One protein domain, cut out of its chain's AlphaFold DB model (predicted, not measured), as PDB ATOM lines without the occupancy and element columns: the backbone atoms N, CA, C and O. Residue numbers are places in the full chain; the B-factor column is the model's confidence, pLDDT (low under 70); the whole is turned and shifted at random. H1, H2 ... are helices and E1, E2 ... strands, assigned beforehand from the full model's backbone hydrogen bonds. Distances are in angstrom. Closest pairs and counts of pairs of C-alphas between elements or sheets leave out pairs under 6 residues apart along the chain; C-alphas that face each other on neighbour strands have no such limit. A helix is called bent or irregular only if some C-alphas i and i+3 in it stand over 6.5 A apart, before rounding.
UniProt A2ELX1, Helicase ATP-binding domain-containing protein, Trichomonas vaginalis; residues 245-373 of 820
ATOM      1  N   LEU A 245      22.136 -13.613  12.179       80.56
ATOM      2  CA  LEU A 245      22.482 -14.215  10.902       80.56
ATOM      3  C   LEU A 245      21.501 -15.338  10.595       80.56
ATOM      4  O   LEU A 245      21.277 -16.191  11.447       80.56
ATOM      5  N   THR A 246      21.015 -15.378   9.358       81.31
ATOM      6  CA  THR A 246      20.210 -16.478   8.820       81.31
ATOM      7  C   THR A 246      20.897 -17.027   7.581       81.31
ATOM      8  O   THR A 246      21.170 -16.273   6.652       81.31
ATOM      9  N   MET A 247      21.149 -18.333   7.541       78.50
ATOM     10  CA  MET A 247      21.818 -18.993   6.416       78.50
ATOM     11  C   MET A 247      21.200 -20.360   6.135       78.50
ATOM     12  O   MET A 247      20.718 -21.029   7.052       78.50
ATOM     13  N   LYS A 248      21.231 -20.805   4.873       80.50
ATOM     14  CA  LYS A 248      20.777 -22.154   4.512       80.50
ATOM     15  C   LYS A 248      21.888 -23.168   4.742       80.50
ATOM     16  O   LYS A 248      23.065 -22.889   4.522       80.50
ATOM     17  N   SER A 249      21.504 -24.396   5.065       79.69
ATOM     18  CA  SER A 249      22.426 -25.529   5.181       79.69
ATOM     19  C   SER A 249      23.233 -25.769   3.890       79.69
ATOM     20  O   SER A 249      24.437 -26.007   3.949       79.69
ATOM     21  N   LYS A 250      22.620 -25.598   2.707       78.94
ATOM     22  CA  LYS A 250      23.323 -25.637   1.405       78.94
ATOM     23  C   LYS A 250      24.394 -24.552   1.243       78.94
ATOM     24  O   LYS A 250      25.374 -24.784   0.540       78.94
ATOM     25  N   ASP A 251      24.229 -23.391   1.872       77.62
ATOM     26  CA  ASP A 251      25.212 -22.309   1.766       77.62
ATOM     27  C   ASP A 251      26.479 -22.666   2.557       77.62
ATOM     28  O   ASP A 251      27.586 -22.384   2.101       77.62
ATOM     29  N   LEU A 252      26.339 -23.390   3.681       78.62
ATOM     30  CA  LEU A 252      27.469 -23.942   4.443       78.62
ATOM     31  C   LEU A 252      28.332 -24.888   3.604       78.62
ATOM     32  O   LEU A 252      29.555 -24.837   3.709       78.62
ATOM     33  N   ASP A 253      27.723 -25.713   2.748       79.62
ATOM     34  CA  ASP A 253      28.456 -26.640   1.876       79.62
ATOM     35  C   ASP A 253      29.405 -25.923   0.918       79.62
ATOM     36  O   ASP A 253      30.538 -26.362   0.699       79.62
ATOM     37  N   ILE A 254      28.970 -24.781   0.389       78.44
ATOM     38  CA  ILE A 254      29.800 -23.954  -0.485       78.44
ATOM     39  C   ILE A 254      31.042 -23.491   0.280       78.44
ATOM     40  O   ILE A 254      32.152 -23.584  -0.235       78.44
ATOM     41  N   PHE A 255      30.898 -23.045   1.528       75.31
ATOM     42  CA  PHE A 255      32.051 -22.629   2.328       75.31
ATOM     43  C   PHE A 255      32.949 -23.802   2.719       75.31
ATOM     44  O   PHE A 255      34.160 -23.708   2.554       75.31
ATOM     45  N   ILE A 256      32.384 -24.918   3.184       81.69
ATOM     46  CA  ILE A 256      33.156 -26.101   3.593       81.69
ATOM     47  C   ILE A 256      34.022 -26.609   2.432       81.69
ATOM     48  O   ILE A 256      35.192 -26.915   2.625       81.69
ATOM     49  N   THR A 257      33.488 -26.647   1.210       81.50
ATOM     50  CA  THR A 257      34.251 -27.109   0.036       81.50
ATOM     51  C   THR A 257      35.357 -26.148  -0.417       81.50
ATOM     52  O   THR A 257      36.318 -26.586  -1.047       81.50
ATOM     53  N   ASN A 258      35.254 -24.861  -0.077       75.75
ATOM     54  CA  ASN A 258      36.184 -23.812  -0.507       75.75
ATOM     55  C   ASN A 258      37.415 -23.646   0.402       75.75
ATOM     56  O   ASN A 258      38.380 -22.991   0.016       75.75
ATOM     57  N   PHE A 259      37.412 -24.226   1.603       73.50
ATOM     58  CA  PHE A 259      38.533 -24.144   2.544       73.50
ATOM     59  C   PHE A 259      39.162 -25.519   2.777       73.50
ATOM     60  O   PHE A 259      38.479 -26.534   2.721       73.50
ATOM     61  N   SER A 260      40.463 -25.582   3.079       75.56
ATOM     62  CA  SER A 260      41.110 -26.849   3.453       75.56
ATOM     63  C   SER A 260      40.558 -27.395   4.775       75.56
ATOM     64  O   SER A 260      40.196 -26.620   5.658       75.56
ATOM     65  N   GLU A 261      40.540 -28.720   4.947       74.44
ATOM     66  CA  GLU A 261      40.045 -29.372   6.177       74.44
ATOM     67  C   GLU A 261      40.820 -28.948   7.439       74.44
ATOM     68  O   GLU A 261      40.276 -28.924   8.539       74.44
ATOM     69  N   GLU A 262      42.093 -28.571   7.290       72.06
ATOM     70  CA  GLU A 262      42.925 -28.077   8.393       72.06
ATOM     71  C   GLU A 262      42.578 -26.638   8.813       72.06
ATOM     72  O   GLU A 262      42.959 -26.206   9.906       72.06
ATOM     73  N   ASN A 263      41.846 -25.890   7.980       77.88
ATOM     74  CA  ASN A 263      41.447 -24.519   8.267       77.88
ATOM     75  C   ASN A 263      40.445 -24.482   9.435       77.88
ATOM     76  O   ASN A 263      39.436 -25.191   9.427       77.88
ATOM     77  N   ALA A 264      40.696 -23.613  10.422       76.31
ATOM     78  CA  ALA A 264      39.826 -23.441  11.587       76.31
ATOM     79  C   ALA A 264      38.371 -23.127  11.193       76.31
ATOM     80  O   ALA A 264      37.440 -23.618  11.822       76.31
ATOM     81  N   LEU A 265      38.160 -22.376  10.110       78.50
ATOM     82  CA  LEU A 265      36.830 -22.090   9.593       78.50
ATOM     83  C   LEU A 265      36.152 -23.336   9.016       78.50
ATOM     84  O   LEU A 265      34.996 -23.583   9.336       78.50
ATOM     85  N   ASN A 266      36.850 -24.149   8.218       82.56
ATOM     86  CA  ASN A 266      36.267 -25.386   7.686       82.56
ATOM     87  C   ASN A 266      35.850 -26.322   8.832       82.56
ATOM     88  O   ASN A 266      34.705 -26.775   8.882       82.56
ATOM     89  N   LYS A 267      36.744 -26.535   9.806       83.00
ATOM     90  CA  LYS A 267      36.442 -27.326  11.008       83.00
ATOM     91  C   LYS A 267      35.187 -26.824  11.726       83.00
ATOM     92  O   LYS A 267      34.357 -27.634  12.135       83.00
ATOM     93  N   LEU A 268      35.045 -25.504  11.872       83.88
ATOM     94  CA  LEU A 268      33.919 -24.872  12.559       83.88
ATOM     95  C   LEU A 268      32.619 -25.117  11.797       83.88
ATOM     96  O   LEU A 268      31.644 -25.585  12.375       83.88
ATOM     97  N   LEU A 269      32.628 -24.832  10.496       83.00
ATOM     98  CA  LEU A 269      31.467 -24.976   9.622       83.00
ATOM     99  C   LEU A 269      31.017 -26.434   9.520       83.00
ATOM    100  O   LEU A 269      29.821 -26.706   9.558       83.00
ATOM    101  N   THR A 270      31.959 -27.375   9.458       85.75
ATOM    102  CA  THR A 270      31.664 -28.811   9.424       85.75
ATOM    103  C   THR A 270      31.012 -29.279  10.725       85.75
ATOM    104  O   THR A 270      30.012 -29.994  10.681       85.75
ATOM    105  N   LYS A 271      31.520 -28.838  11.886       85.56
ATOM    106  CA  LYS A 271      30.905 -29.145  13.187       85.56
ATOM    107  C   LYS A 271      29.524 -28.502  13.331       85.56
ATOM    108  O   LYS A 271      28.583 -29.192  13.697       85.56
ATOM    109  N   LEU A 272      29.379 -27.227  12.966       81.50
ATOM    110  CA  LEU A 272      28.082 -26.539  12.943       81.50
ATOM    111  C   LEU A 272      27.074 -27.265  12.047       81.50
ATOM    112  O   LEU A 272      25.919 -27.428  12.430       81.50
ATOM    113  N   LYS A 273      27.507 -27.745  10.877       83.00
ATOM    114  CA  LYS A 273      26.650 -28.516   9.974       83.00
ATOM    115  C   LYS A 273      26.221 -29.854  10.582       83.00
ATOM    116  O   LYS A 273      25.065 -30.229  10.423       83.00
ATOM    117  N   ALA A 274      27.120 -30.562  11.267       82.69
ATOM    118  CA  ALA A 274      26.777 -31.808  11.952       82.69
ATOM    119  C   ALA A 274      25.712 -31.569  13.034       82.69
ATOM    120  O   ALA A 274      24.662 -32.201  12.995       82.69
ATOM    121  N   ILE A 275      25.928 -30.563  13.890       79.19
ATOM    122  CA  ILE A 275      24.967 -30.130  14.917       79.19
ATOM    123  C   ILE A 275      23.610 -29.807  14.285       79.19
ATOM    124  O   ILE A 275      22.577 -30.227  14.797       79.19
ATOM    125  N   LEU A 276      23.603 -29.093  13.154       75.00
ATOM    126  CA  LEU A 276      22.375 -28.751  12.443       75.00
ATOM    127  C   LEU A 276      21.600 -29.970  11.963       75.00
ATOM    128  O   LEU A 276      20.385 -30.011  12.126       75.00
ATOM    129  N   VAL A 277      22.285 -30.942  11.361       76.00
ATOM    130  CA  VAL A 277      21.650 -32.163  10.852       76.00
ATOM    131  C   VAL A 277      21.100 -33.010  11.998       76.00
ATOM    132  O   VAL A 277      19.972 -33.491  11.899       76.00
ATOM    133  N   ASP A 278      21.865 -33.153  13.082       75.12
ATOM    134  CA  ASP A 278      21.470 -33.955  14.240       75.12
ATOM    135  C   ASP A 278      20.244 -33.343  14.943       75.12
ATOM    136  O   ASP A 278      19.245 -34.029  15.154       75.12
ATOM    137  N   HIS A 279      20.256 -32.032  15.202       72.06
ATOM    138  CA  HIS A 279      19.165 -31.352  15.910       72.06
ATOM    139  C   HIS A 279      17.937 -31.072  15.028       72.06
ATOM    140  O   HIS A 279      16.809 -31.088  15.523       72.06
ATOM    141  N   ALA A 280      18.096 -30.864  13.713       69.06
ATOM    142  CA  ALA A 280      16.950 -30.727  12.805       69.06
ATOM    143  C   ALA A 280      16.091 -32.004  12.766       69.06
ATOM    144  O   ALA A 280      14.874 -31.923  12.587       69.06
ATOM    145  N   ALA A 281      16.702 -33.177  12.974       63.75
ATOM    146  CA  ALA A 281      15.983 -34.445  13.073       63.75
ATOM    147  C   ALA A 281      15.127 -34.555  14.351       63.75
ATOM    148  O   ALA A 281      14.127 -35.274  14.349       63.75
ATOM    149  N   GLU A 282      15.489 -33.835  15.417       63.75
ATOM    150  CA  GLU A 282      14.794 -33.861  16.710       63.75
ATOM    151  C   GLU A 282      13.615 -32.878  16.783       63.75
ATOM    152  O   GLU A 282      12.615 -33.176  17.433       63.75
ATOM    153  N   ILE A 283      13.700 -31.728  16.100       63.12
ATOM    154  CA  ILE A 283      12.752 -30.607  16.272       63.12
ATOM    155  C   ILE A 283      11.392 -30.839  15.585       63.12
ATOM    156  O   ILE A 283      10.391 -30.258  15.998       63.12
ATOM    157  N   GLY A 284      11.300 -31.722  14.585       55.56
ATOM    158  CA  GLY A 284      10.061 -31.929  13.824       55.56
ATOM    159  C   GLY A 284       9.595 -30.668  13.069       55.56
ATOM    160  O   GLY A 284       9.946 -29.536  13.379       55.56
ATOM    161  N   ALA A 285       8.788 -30.825  12.020       53.84
ATOM    162  CA  ALA A 285       8.442 -29.710  11.126       53.84
ATOM    163  C   ALA A 285       7.400 -28.707  11.688       53.84
ATOM    164  O   ALA A 285       6.899 -27.883  10.922       53.84
ATOM    165  N   SER A 286       7.008 -28.780  12.970       50.03
ATOM    166  CA  SER A 286       5.799 -28.090  13.464       50.03
ATOM    167  C   SER A 286       5.890 -27.341  14.797       50.03
ATOM    168  O   SER A 286       4.960 -26.590  15.090       50.03
ATOM    169  N   ASP A 287       6.955 -27.474  15.589       53.53
ATOM    170  CA  ASP A 287       6.973 -26.881  16.934       53.53
ATOM    171  C   ASP A 287       7.611 -25.482  16.938       53.53
ATOM    172  O   ASP A 287       8.791 -25.298  17.216       53.53
ATOM    173  N   MET A 288       6.795 -24.454  16.668       53.56
ATOM    174  CA  MET A 288       7.187 -23.038  16.814       53.56
ATOM    175  C   MET A 288       7.579 -22.651  18.254       53.56
ATOM    176  O   MET A 288       8.246 -21.633  18.434       53.56
ATOM    177  N   GLU A 289       7.191 -23.454  19.251       56.16
ATOM    178  CA  GLU A 289       7.450 -23.246  20.685       56.16
ATOM    179  C   GLU A 289       8.675 -24.022  21.212       56.16
ATOM    180  O   GLU A 289       8.899 -24.062  22.421       56.16
ATOM    181  N   CYS A 290       9.477 -24.647  20.339       59.50
ATOM    182  CA  CYS A 290      10.707 -25.312  20.765       59.50
ATOM    183  C   CYS A 290      11.751 -24.307  21.286       59.50
ATOM    184  O   CYS A 290      11.889 -23.190  20.773       59.50
ATOM    185  N   ASP A 291      12.504 -24.721  22.305       62.41
ATOM    186  CA  ASP A 291      13.591 -23.923  22.861       62.41
ATOM    187  C   ASP A 291      14.738 -23.795  21.851       62.41
ATOM    188  O   ASP A 291      15.198 -24.788  21.294       62.41
ATOM    189  N   ALA A 292      15.221 -22.569  21.633       70.56
ATOM    190  CA  ALA A 292      16.491 -22.353  20.949       70.56
ATOM    191  C   ALA A 292      17.662 -22.733  21.875       70.56
ATOM    192  O   ALA A 292      17.568 -22.619  23.102       70.56
ATOM    193  N   PHE A 293      18.776 -23.161  21.286       74.06
ATOM    194  CA  PHE A 293      19.949 -23.617  22.026       74.06
ATOM    195  C   PHE A 293      20.758 -22.429  22.537       74.06
ATOM    196  O   PHE A 293      20.917 -21.415  21.849       74.06
ATOM    197  N   SER A 294      21.312 -22.555  23.745       77.00
ATOM    198  CA  SER A 294      22.288 -21.574  24.216       77.00
ATOM    199  C   SER A 294      23.538 -21.672  23.353       77.00
ATOM    200  O   SER A 294      24.039 -22.771  23.115       77.00
ATOM    201  N   ILE A 295      24.103 -20.533  22.945       78.56
ATOM    202  CA  ILE A 295      25.344 -20.555  22.167       78.56
ATOM    203  C   ILE A 295      26.498 -21.243  22.915       78.56
ATOM    204  O   ILE A 295      27.381 -21.810  22.282       78.56
ATOM    205  N   ASN A 296      26.471 -21.257  24.254       81.62
ATOM    206  CA  ASN A 296      27.461 -21.972  25.058       81.62
ATOM    207  C   ASN A 296      27.380 -23.488  24.854       81.62
ATOM    208  O   ASN A 296      28.416 -24.115  24.691       81.62
ATOM    209  N   GLN A 297      26.172 -24.058  24.784       79.75
ATOM    210  CA  GLN A 297      25.991 -25.488  24.500       79.75
ATOM    211  C   GLN A 297      26.580 -25.836  23.129       79.75
ATOM    212  O   GLN A 297      27.341 -26.788  22.999       79.75
ATOM    213  N   ILE A 298      26.318 -24.985  22.134       82.00
ATOM    214  CA  ILE A 298      26.871 -25.138  20.787       82.00
ATOM    215  C   ILE A 298      28.400 -25.017  20.796       82.00
ATOM    216  O   ILE A 298      29.086 -25.803  20.149       82.00
ATOM    217  N   PHE A 299      28.970 -24.061  21.534       84.69
ATOM    218  CA  PHE A 299      30.424 -23.921  21.649       84.69
ATOM    219  C   PHE A 299      31.086 -25.088  22.388       84.69
ATOM    220  O   PHE A 299      32.188 -25.480  21.999       84.69
ATOM    221  N   ASP A 300      30.423 -25.659  23.394       84.94
ATOM    222  CA  ASP A 300      30.887 -26.845  24.112       84.94
ATOM    223  C   ASP A 300      30.881 -28.084  23.199       84.94
ATOM    224  O   ASP A 300      31.847 -28.846  23.194       84.94
ATOM    225  N   GLU A 301      29.851 -28.251  22.362       84.19
ATOM    226  CA  GLU A 301      29.791 -29.312  21.343       84.19
ATOM    227  C   GLU A 301      30.831 -29.120  20.232       84.19
ATOM    228  O   GLU A 301      31.480 -30.074  19.792       84.19
ATOM    229  N   ILE A 302      31.039 -27.875  19.798       83.94
ATOM    230  CA  ILE A 302      32.084 -27.529  18.834       83.94
ATOM    231  C   ILE A 302      33.470 -27.825  19.419       83.94
ATOM    232  O   ILE A 302      34.343 -28.274  18.673       83.94
ATOM    233  N   ASN A 303      33.694 -27.610  20.719       84.75
ATOM    234  CA  ASN A 303      34.947 -27.898  21.425       84.75
ATOM    235  C   ASN A 303      36.193 -27.356  20.685       84.75
ATOM    236  O   ASN A 303      37.070 -28.117  20.269       84.75
ATOM    237  N   PHE A 304      36.214 -26.044  20.429       85.38
ATOM    238  CA  PHE A 304      37.323 -25.336  19.771       85.38
ATOM    239  C   PHE A 304      38.352 -24.826  20.783       85.38
ATOM    240  O   PHE A 304      37.981 -24.229  21.797       85.38
ATOM    241  N   GLU A 305      39.639 -24.980  20.469       84.25
ATOM    242  CA  GLU A 305      40.728 -24.439  21.291       84.25
ATOM    243  C   GLU A 305      40.825 -22.902  21.181       84.25
ATOM    244  O   GLU A 305      40.436 -22.304  20.176       84.25
ATOM    245  N   GLU A 306      41.392 -22.224  22.192       83.56
ATOM    246  CA  GLU A 306      41.597 -20.760  22.153       83.56
ATOM    247  C   GLU A 306      42.437 -20.309  20.948       83.56
ATOM    248  O   GLU A 306      42.209 -19.235  20.390       83.56
ATOM    249  N   THR A 307      43.383 -21.142  20.515       83.81
ATOM    250  CA  THR A 307      44.208 -20.923  19.319       83.81
ATOM    251  C   THR A 307      43.370 -20.944  18.041       83.81
ATOM    252  O   THR A 307      43.584 -20.118  17.156       83.81
ATOM    253  N   GLU A 308      42.377 -21.831  17.944       84.31
ATOM    254  CA  GLU A 308      41.456 -21.903  16.807       84.31
ATOM    255  C   GLU A 308      40.528 -20.681  16.774       84.31
ATOM    256  O   GLU A 308      40.344 -20.084  15.712       84.31
ATOM    257  N   TRP A 309      40.030 -20.229  17.931       83.62
ATOM    258  CA  TRP A 309      39.279 -18.970  18.041       83.62
ATOM    259  C   TRP A 309      40.116 -17.745  17.659       83.62
ATOM    260  O   TRP A 309      39.634 -16.857  16.954       83.62
ATOM    261  N   ALA A 310      41.382 -17.697  18.081       82.94
ATOM    262  CA  ALA A 310      42.305 -16.641  17.678       82.94
ATOM    263  C   ALA A 310      42.556 -16.659  16.162       82.94
ATOM    264  O   ALA A 310      42.541 -15.604  15.534       82.94
ATOM    265  N   ASN A 311      42.702 -17.843  15.560       81.12
ATOM    266  CA  ASN A 311      42.855 -17.995  14.113       81.12
ATOM    267  C   ASN A 311      41.607 -17.551  13.342       81.12
ATOM    268  O   ASN A 311      41.746 -16.945  12.286       81.12
ATOM    269  N   LEU A 312      40.398 -17.793  13.861       77.38
ATOM    270  CA  LEU A 312      39.163 -17.262  13.269       77.38
ATOM    271  C   LEU A 312      39.116 -15.735  13.326       77.38
ATOM    272  O   LEU A 312      38.700 -15.104  12.360       77.38
ATOM    273  N   LYS A 313      39.575 -15.136  14.429       75.31
ATOM    274  CA  LYS A 313      39.663 -13.679  14.559       75.31
ATOM    275  C   LYS A 313      40.712 -13.080  13.620       75.31
ATOM    276  O   LYS A 313      40.444 -12.061  13.003       75.31
ATOM    277  N   LEU A 314      41.862 -13.734  13.461       75.94
ATOM    278  CA  LEU A 314      42.874 -13.339  12.478       75.94
ATOM    279  C   LEU A 314      42.356 -13.489  11.048       75.94
ATOM    280  O   LEU A 314      42.558 -12.598  10.238       75.94
ATOM    281  N   LEU A 315      41.633 -14.571  10.752       71.94
ATOM    282  CA  LEU A 315      40.978 -14.760   9.461       71.94
ATOM    283  C   LEU A 315      39.951 -13.656   9.205       71.94
ATOM    284  O   LEU A 315      39.893 -13.132   8.102       71.94
ATOM    285  N   LEU A 316      39.161 -13.294  10.218       69.50
ATOM    286  CA  LEU A 316      38.242 -12.166  10.157       69.50
ATOM    287  C   LEU A 316      39.015 -10.872   9.868       69.50
ATOM    288  O   LEU A 316      38.638 -10.148   8.955       69.50
ATOM    289  N   ASP A 317      40.114 -10.612  10.579       65.94
ATOM    290  CA  ASP A 317      40.983  -9.453  10.354       65.94
ATOM    291  C   ASP A 317      41.596  -9.457   8.943       65.94
ATOM    292  O   ASP A 317      41.624  -8.411   8.305       65.94
ATOM    293  N   ASP A 318      41.999 -10.608   8.402       66.19
ATOM    294  CA  ASP A 318      42.535 -10.739   7.042       66.19
ATOM    295  C   ASP A 318      41.454 -10.584   5.960       66.19
ATOM    296  O   ASP A 318      41.715 -10.021   4.890       66.19
ATOM    297  N   ILE A 319      40.235 -11.056   6.238       61.06
ATOM    298  CA  ILE A 319      39.014 -10.790   5.466       61.06
ATOM    299  C   ILE A 319      38.719  -9.280   5.493       61.06
ATOM    300  O   ILE A 319      38.430  -8.700   4.449       61.06
ATOM    301  N   TYR A 320      38.871  -8.618   6.648       57.47
ATOM    302  CA  TYR A 320      38.710  -7.170   6.824       57.47
ATOM    303  C   TYR A 320      39.815  -6.350   6.135       57.47
ATOM    304  O   TYR A 320      39.542  -5.268   5.617       57.47
ATOM    305  N   THR A 321      41.072  -6.806   6.148       57.16
ATOM    306  CA  THR A 321      42.219  -6.091   5.560       57.16
ATOM    307  C   THR A 321      42.489  -6.473   4.106       57.16
ATOM    308  O   THR A 321      43.449  -5.970   3.526       57.16
ATOM    309  N   ASN A 322      41.634  -7.304   3.498       54.41
ATOM    310  CA  ASN A 322      41.740  -7.781   2.116       54.41
ATOM    311  C   ASN A 322      43.036  -8.553   1.803       54.41
ATOM    312  O   ASN A 322      43.528  -8.508   0.674       54.41
ATOM    313  N   ASN A 323      43.591  -9.270   2.786       50.06
ATOM    314  CA  ASN A 323      44.772 -10.117   2.586       50.06
ATOM    315  C   ASN A 323      44.414 -11.536   2.124       50.06
ATOM    316  O   ASN A 323      45.258 -12.216   1.539       50.06
ATOM    317  N   MET A 324      43.174 -11.986   2.353       50.50
ATOM    318  CA  MET A 324      42.730 -13.301   1.895       50.50
ATOM    319  C   MET A 324      42.498 -13.326   0.379       50.50
ATOM    320  O   MET A 324      41.835 -12.481  -0.218       50.50
ATOM    321  N   THR A 325      43.113 -14.339  -0.218       48.12
ATOM    322  CA  THR A 325      43.306 -14.641  -1.637       48.12
ATOM    323  C   THR A 325      42.063 -14.529  -2.516       48.12
ATOM    324  O   THR A 325      41.038 -15.162  -2.266       48.12
ATOM    325  N   LYS A 326      42.265 -13.834  -3.636       48.19
ATOM    326  CA  LYS A 326      41.389 -13.554  -4.784       48.19
ATOM    327  C   LYS A 326      40.715 -14.770  -5.461       48.19
ATOM    328  O   LYS A 326      39.942 -14.555  -6.390       48.19
ATOM    329  N   ASP A 327      40.971 -15.999  -5.000       46.34
ATOM    330  CA  ASP A 327      40.757 -17.232  -5.774       46.34
ATOM    331  C   ASP A 327      39.954 -18.348  -5.062       46.34
ATOM    332  O   ASP A 327      39.683 -19.370  -5.688       46.34
ATOM    333  N   LEU A 328      39.574 -18.205  -3.780       52.12
ATOM    334  CA  LEU A 328      39.040 -19.334  -2.987       52.12
ATOM    335  C   LEU A 328      37.522 -19.325  -2.717       52.12
ATOM    336  O   LEU A 328      36.986 -20.380  -2.408       52.12
ATOM    337  N   ILE A 329      36.801 -18.200  -2.828       55.88
ATOM    338  CA  ILE A 329      35.364 -18.131  -2.474       55.88
ATOM    339  C   ILE A 329      34.600 -17.259  -3.484       55.88
ATOM    340  O   ILE A 329      35.056 -16.152  -3.778       55.88
ATOM    341  N   PRO A 330      33.425 -17.688  -3.987       53.53
ATOM    342  CA  PRO A 330      32.528 -16.820  -4.748       53.53
ATOM    343  C   PRO A 330      32.126 -15.578  -3.934       53.53
ATOM    344  O   PRO A 330      31.636 -15.697  -2.812       53.53
ATOM    345  N   TYR A 331      32.313 -14.384  -4.503       53.16
ATOM    346  CA  TYR A 331      32.119 -13.100  -3.808       53.16
ATOM    347  C   TYR A 331      30.711 -12.893  -3.231       53.16
ATOM    348  O   TYR A 331      30.587 -12.270  -2.178       53.16
ATOM    349  N   SER A 332      29.681 -13.481  -3.852       53.44
ATOM    350  CA  SER A 332      28.289 -13.446  -3.376       53.44
ATOM    351  C   SER A 332      28.119 -13.994  -1.958       53.44
ATOM    352  O   SER A 332      27.191 -13.619  -1.256       53.44
ATOM    353  N   ASN A 333      29.034 -14.859  -1.525       61.09
ATOM    354  CA  ASN A 333      28.963 -15.583  -0.264       61.09
ATOM    355  C   ASN A 333      29.895 -14.970   0.806       61.09
ATOM    356  O   ASN A 333      29.884 -15.365   1.968       61.09
ATOM    357  N   PHE A 334      30.719 -13.984   0.442       64.00
ATOM    358  CA  PHE A 334      31.709 -13.398   1.349       64.00
ATOM    359  C   PHE A 334      31.067 -12.574   2.474       64.00
ATOM    360  O   PHE A 334      31.539 -12.611   3.608       64.00
ATOM    361  N   SER A 335      29.979 -11.859   2.167       64.00
ATOM    362  CA  SER A 335      29.225 -11.074   3.153       64.00
ATOM    363  C   SER A 335      28.656 -11.973   4.251       64.00
ATOM    364  O   SER A 335      28.842 -11.700   5.434       64.00
ATOM    365  N   ASP A 336      28.038 -13.093   3.870       70.56
ATOM    366  CA  ASP A 336      27.452 -14.046   4.818       70.56
ATOM    367  C   ASP A 336      28.524 -14.687   5.699       70.56
ATOM    368  O   ASP A 336      28.352 -14.802   6.912       70.56
ATOM    369  N   LEU A 337      29.674 -15.035   5.112       71.62
ATOM    370  CA  LEU A 337      30.800 -15.586   5.861       71.62
ATOM    371  C   LEU A 337      31.371 -14.590   6.873       71.62
ATOM    372  O   LEU A 337      31.676 -14.940   8.012       71.62
ATOM    373  N   PHE A 338      31.519 -13.340   6.455       72.38
ATOM    374  CA  PHE A 338      31.967 -12.262   7.314       72.38
ATOM    375  C   PHE A 338      30.999 -12.031   8.480       72.38
ATOM    376  O   PHE A 338      31.423 -11.990   9.638       72.38
ATOM    377  N   HIS A 339      29.697 -11.937   8.192       72.19
ATOM    378  CA  HIS A 339      28.662 -11.796   9.213       72.19
ATOM    379  C   HIS A 339      28.653 -12.992  10.166       72.19
ATOM    380  O   HIS A 339      28.529 -12.794  11.375       72.19
ATOM    381  N   LEU A 340      28.869 -14.208   9.659       76.56
ATOM    382  CA  LEU A 340      29.001 -15.421  10.460       76.56
ATOM    383  C   LEU A 340      30.181 -15.360  11.423       76.56
ATOM    384  O   LEU A 340      29.987 -15.497  12.629       76.56
ATOM    385  N   ILE A 341      31.393 -15.122  10.922       75.06
ATOM    386  CA  ILE A 341      32.589 -15.105  11.771       75.06
ATOM    387  C   ILE A 341      32.515 -13.941  12.770       75.06
ATOM    388  O   ILE A 341      32.859 -14.120  13.939       75.06
ATOM    389  N   SER A 342      32.013 -12.774  12.353       73.31
ATOM    390  CA  SER A 342      31.826 -11.608  13.226       73.31
ATOM    391  C   SER A 342      30.835 -11.903  14.358       73.31
ATOM    392  O   SER A 342      31.164 -11.729  15.535       73.31
ATOM    393  N   SER A 343      29.663 -12.452  14.023       76.38
ATOM    394  CA  SER A 343      28.623 -12.796  15.001       76.38
ATOM    395  C   SER A 343      29.090 -13.886  15.966       76.38
ATOM    396  O   SER A 343      28.880 -13.767  17.171       76.38
ATOM    397  N   LEU A 344      29.799 -14.911  15.477       78.25
ATOM    398  CA  LEU A 344      30.376 -15.962  16.322       78.25
ATOM    399  C   LEU A 344      31.482 -15.427  17.239       78.25
ATOM    400  O   LEU A 344      31.535 -15.795  18.409       78.25
ATOM    401  N   THR A 345      32.338 -14.528  16.748       76.06
ATOM    402  CA  THR A 345      33.395 -13.896  17.560       76.06
ATOM    403  C   THR A 345      32.793 -13.025  18.666       76.06
ATOM    404  O   THR A 345      33.252 -13.043  19.814       76.06
ATOM    405  N   MET A 346      31.726 -12.287  18.348       74.56
ATOM    406  CA  MET A 346      30.964 -11.521  19.332       74.56
ATOM    407  C   MET A 346      30.290 -12.425  20.360       74.56
ATOM    408  O   MET A 346      30.441 -12.180  21.557       74.56
ATOM    409  N   ALA A 347      29.613 -13.481  19.908       78.81
ATOM    410  CA  ALA A 347      28.972 -14.453  20.780       78.81
ATOM    411  C   ALA A 347      29.990 -15.171  21.673       78.81
ATOM    412  O   ALA A 347      29.729 -15.403  22.844       78.81
ATOM    413  N   LYS A 348      31.205 -15.442  21.186       81.12
ATOM    414  CA  LYS A 348      32.273 -16.001  22.022       81.12
ATOM    415  C   LYS A 348      32.715 -15.042  23.131       81.12
ATOM    416  O   LYS A 348      33.062 -15.488  24.223       81.12
ATOM    417  N   THR A 349      32.709 -13.740  22.857       77.06
ATOM    418  CA  THR A 349      33.114 -12.707  23.825       77.06
ATOM    419  C   THR A 349      32.003 -12.402  24.835       77.06
ATOM    420  O   THR A 349      32.288 -12.163  26.004       77.06
ATOM    421  N   ASN A 350      30.744 -12.408  24.393       74.75
ATOM    422  CA  ASN A 350      29.556 -12.179  25.215       74.75
ATOM    423  C   ASN A 350      28.473 -13.198  24.820       74.75
ATOM    424  O   ASN A 350      27.662 -12.879  23.952       74.75
ATOM    425  N   PRO A 351      28.459 -14.405  25.412       70.94
ATOM    426  CA  PRO A 351      27.604 -15.500  24.950       70.94
ATOM    427  C   PRO A 351      26.142 -15.373  25.364       70.94
ATOM    428  O   PRO A 351      25.263 -15.731  24.589       70.94
ATOM    429  N   ASP A 352      25.871 -14.819  26.545       69.94
ATOM    430  CA  ASP A 352      24.534 -14.807  27.148       69.94
ATOM    431  C   ASP A 352      23.397 -14.291  26.243       69.94
ATOM    432  O   ASP A 352      22.337 -14.915  26.246       69.94
ATOM    433  N   PRO A 353      23.547 -13.208  25.447       74.88
ATOM    434  CA  PRO A 353      22.460 -12.727  24.601       74.88
ATOM    435  C   PRO A 353      22.289 -13.511  23.293       74.88
ATOM    436  O   PRO A 353      21.330 -13.234  22.578       74.88
ATOM    437  N   PHE A 354      23.196 -14.422  22.927       78.75
ATOM    438  CA  PHE A 354      23.127 -15.139  21.654       78.75
ATOM    439  C   PHE A 354      22.497 -16.520  21.826       78.75
ATOM    440  O   PHE A 354      22.914 -17.323  22.663       78.75
ATOM    441  N   LEU A 355      21.518 -16.810  20.974       79.81
ATOM    442  CA  LEU A 355      20.917 -18.128  20.831       79.81
ATOM    443  C   LEU A 355      21.183 -18.684  19.438       79.81
ATOM    444  O   LEU A 355      21.309 -17.944  18.459       79.81
ATOM    445  N   PHE A 356      21.231 -20.004  19.361       75.81
ATOM    446  CA  PHE A 356      21.286 -20.735  18.111       75.81
ATOM    447  C   PHE A 356      19.921 -21.368  17.843       75.81
ATOM    448  O   PHE A 356      19.396 -22.126  18.656       75.81
ATOM    449  N   ASP A 357      19.331 -21.001  16.714       75.31
ATOM    450  CA  ASP A 357      17.975 -21.343  16.312       75.31
ATOM    451  C   ASP A 357      18.009 -22.114  14.976       75.31
ATOM    452  O   ASP A 357      18.869 -21.870  14.129       75.31
ATOM    453  N   ILE A 358      17.105 -23.078  14.788       73.50
ATOM    454  CA  ILE A 358      17.062 -23.972  13.622       73.50
ATOM    455  C   ILE A 358      15.638 -23.986  13.071       73.50
ATOM    456  O   ILE A 358      14.683 -24.254  13.797       73.50
ATOM    457  N   TYR A 359      15.505 -23.745  11.769       73.75
ATOM    458  CA  TYR A 359      14.241 -23.855  11.049       73.75
ATOM    459  C   TYR A 359      14.312 -25.032  10.075       73.75
ATOM    460  O   TYR A 359      14.924 -24.898   9.005       73.75
ATOM    461  N   PRO A 360      13.698 -26.178  10.417       67.44
ATOM    462  CA  PRO A 360      13.667 -27.327   9.528       67.44
ATOM    463  C   PRO A 360      12.786 -27.027   8.309       67.44
ATOM    464  O   PRO A 360      11.669 -26.517   8.429       67.44
ATOM    465  N   SER A 361      13.284 -27.360   7.124       67.62
ATOM    466  CA  SER A 361      12.541 -27.310   5.871       67.62
ATOM    467  C   SER A 361      12.058 -28.711   5.498       67.62
ATOM    468  O   SER A 361      12.792 -29.687   5.644       67.62
ATOM    469  N   PRO A 362      10.845 -28.859   4.935       61.75
ATOM    470  CA  PRO A 362      10.403 -30.140   4.383       61.75
ATOM    471  C   PRO A 362      11.253 -30.604   3.183       61.75
ATOM    472  O   PRO A 362      11.167 -31.766   2.787       61.75
ATOM    473  N   ASN A 363      12.065 -29.717   2.596       65.94
ATOM    474  CA  ASN A 363      12.967 -30.029   1.494       65.94
ATOM    475  C   ASN A 363      14.403 -30.270   2.008       65.94
ATOM    476  O   ASN A 363      14.994 -29.360   2.594       65.94
ATOM    477  N   PRO A 364      15.026 -31.429   1.711       65.12
ATOM    478  CA  PRO A 364      16.393 -31.728   2.137       65.12
ATOM    479  C   PRO A 364      17.418 -30.656   1.722       65.12
ATOM    480  O   PRO A 364      17.518 -30.271   0.548       65.12
ATOM    481  N   GLY A 365      18.202 -30.191   2.699       64.12
ATOM    482  CA  GLY A 365      19.244 -29.172   2.530       64.12
ATOM    483  C   GLY A 365      18.724 -27.734   2.424       64.12
ATOM    484  O   GLY A 365      19.504 -26.824   2.158       64.12
ATOM    485  N   GLU A 366      17.424 -27.500   2.597       74.56
ATOM    486  CA  GLU A 366      16.856 -26.147   2.698       74.56
ATOM    487  C   GLU A 366      16.607 -25.716   4.144       74.56
ATOM    488  O   GLU A 366      15.979 -24.685   4.358       74.56
ATOM    489  N   ASP A 367      17.090 -26.488   5.118       77.00
ATOM    490  CA  ASP A 367      17.057 -26.109   6.527       77.00
ATOM    491  C   ASP A 367      17.834 -24.810   6.726       77.00
ATOM    492  O   ASP A 367      18.911 -24.619   6.146       77.00
ATOM    493  N   TYR A 368      17.289 -23.921   7.548       78.06
ATOM    494  CA  TYR A 368      17.953 -22.679   7.907       78.06
ATOM    495  C   TYR A 368      18.517 -22.807   9.308       78.06
ATOM    496  O   TYR A 368      17.829 -23.258  10.224       78.06
ATOM    497  N   PHE A 369      19.747 -22.348   9.482       79.31
ATOM    498  CA  PHE A 369      20.257 -22.048  10.805       79.31
ATOM    499  C   PHE A 369      20.262 -20.547  11.014       79.31
ATOM    500  O   PHE A 369      20.557 -19.771  10.098       79.31
ATOM    501  N   VAL A 370      19.916 -20.152  12.230       79.56
ATOM    502  CA  VAL A 370      19.808 -18.763  12.626       79.56
ATOM    503  C   VAL A 370      20.608 -18.555  13.899       79.56
ATOM    504  O   VAL A 370      20.222 -18.997  14.978       79.56
ATOM    505  N   LEU A 371      21.734 -17.858  13.784       82.94
ATOM    506  CA  LEU A 371      22.432 -17.334  14.951       82.94
ATOM    507  C   LEU A 371      21.756 -16.017  15.327       82.94
ATOM    508  O   LEU A 371      21.872 -15.029  14.606       82.94
ATOM    509  N   ARG A 372      21.018 -16.005  16.433       84.88
ATOM    510  CA  ARG A 372      20.164 -14.885  16.822       84.88
ATOM    511  C   ARG A 372      20.742 -14.163  18.025       84.88
ATOM    512  O   ARG A 372      20.964 -14.772  19.068       84.88
ATOM    513  N   SER A 373      20.903 -12.850  17.916       85.38
ATOM    514  CA  SER A 373      21.087 -12.013  19.101       85.38
ATOM    515  C   SER A 373      19.722 -11.667  19.694       85.38
ATOM    516  O   SER A 373      18.812 -11.268  18.970       85.38
TER     517      SER A 373
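What this domain is: This is residues 245 to 373 of the 820 residues of the protein "Helicase ATP-binding domain-containing protein" of Trichomonas vaginalis (UniProt A2ELX1). What does the model look like at first sight? A small three-stranded sheet, E1 E3 E2, forms a wall with H2, H3 and H5 over one face, two layers in all, and the other face bare. H1 folds back on H2 as a helical hairpin, and H4, away from the sheet, packs on both the first residues of H2 and H5. What is it made of? The printed part has 129 residues, mostly helix by class, with five named helices and three named strands in the order E1 H1 H2 H3 H4 H5 E2 E3; the sheet is antiparallel throughout. How large is it? It is compact, with a radius of gyration of the C-alphas of 14.5 A and spans of 44 by 30 by 23 A.

How they stand to each other: How is the sheet paired? E1, residues 245 to 248, is the antiparallel neighbour of E3, residues 368 to 373, with N 245 and O 371 2.8 A apart. E2, residues 354 to 359, forms a hairpin with E3, and N 357 and O 370 are 2.8 A apart. Which helices are on it? H2, residues 264 to 283, H3, residues 295 to 302, and H5, residues 331 to 349, are on the same face, at heights of 9.0, 8.9 and 9.2 A over the sheet; H1, residues 249 to 258, only grazes it with residues 249 to 252. How do the helices meet? The hub H2 touches H1 at a shallow tilt of 22 degrees, opposite ways, closest at the C-alphas of Ile 256 and Asn 266, 5.2 A; its residues 268 to 275 alone touch H3, closest at the C-alphas of Lys 271 and Ile 302, 6.0 A. H4, residues 306 to 320, touches H2, closest at the C-alphas of Ala 264 and Glu 308, 5.7 A, and forms a helical hairpin with H5, closest at the C-alphas of Leu 316 and Ile 341, 6.6 A. Are the helix backbones complete? In H3 and H4 every O i to N i+4 pair is within hydrogen-bond range; in H1 4 of 6 are, in H2 15 of 16, in H5 13 of 15.

Where its parts are: Where do the elements begin and end? E1 begins at C-alpha 245 (22.482, -14.215, 10.902), and E3 ends at C-alpha 373 (21.087, -12.013, 19.101). How long are the longer ones? H2 is 28.4 A from first to last C-alpha, H5 27.7 A, H4 20.7 A, E2 16.4 A and E3 15.8 A; H5 is irregular, with C-alphas 332 and 335 7.0 A apart.

The domain as a whole: How far does it reach? The C-alphas of Ser 286 and Asn 323, the two farthest apart, are 44.3 A apart, and the printed part has no cut. Which link is long? The link from H2 to H3, of 11 residues, is long. Where is confidence low? The mean pLDDT of the printed part is 72.6, with residues 280 to 291, 316 to 335, 352 and 360 to 365 under 70.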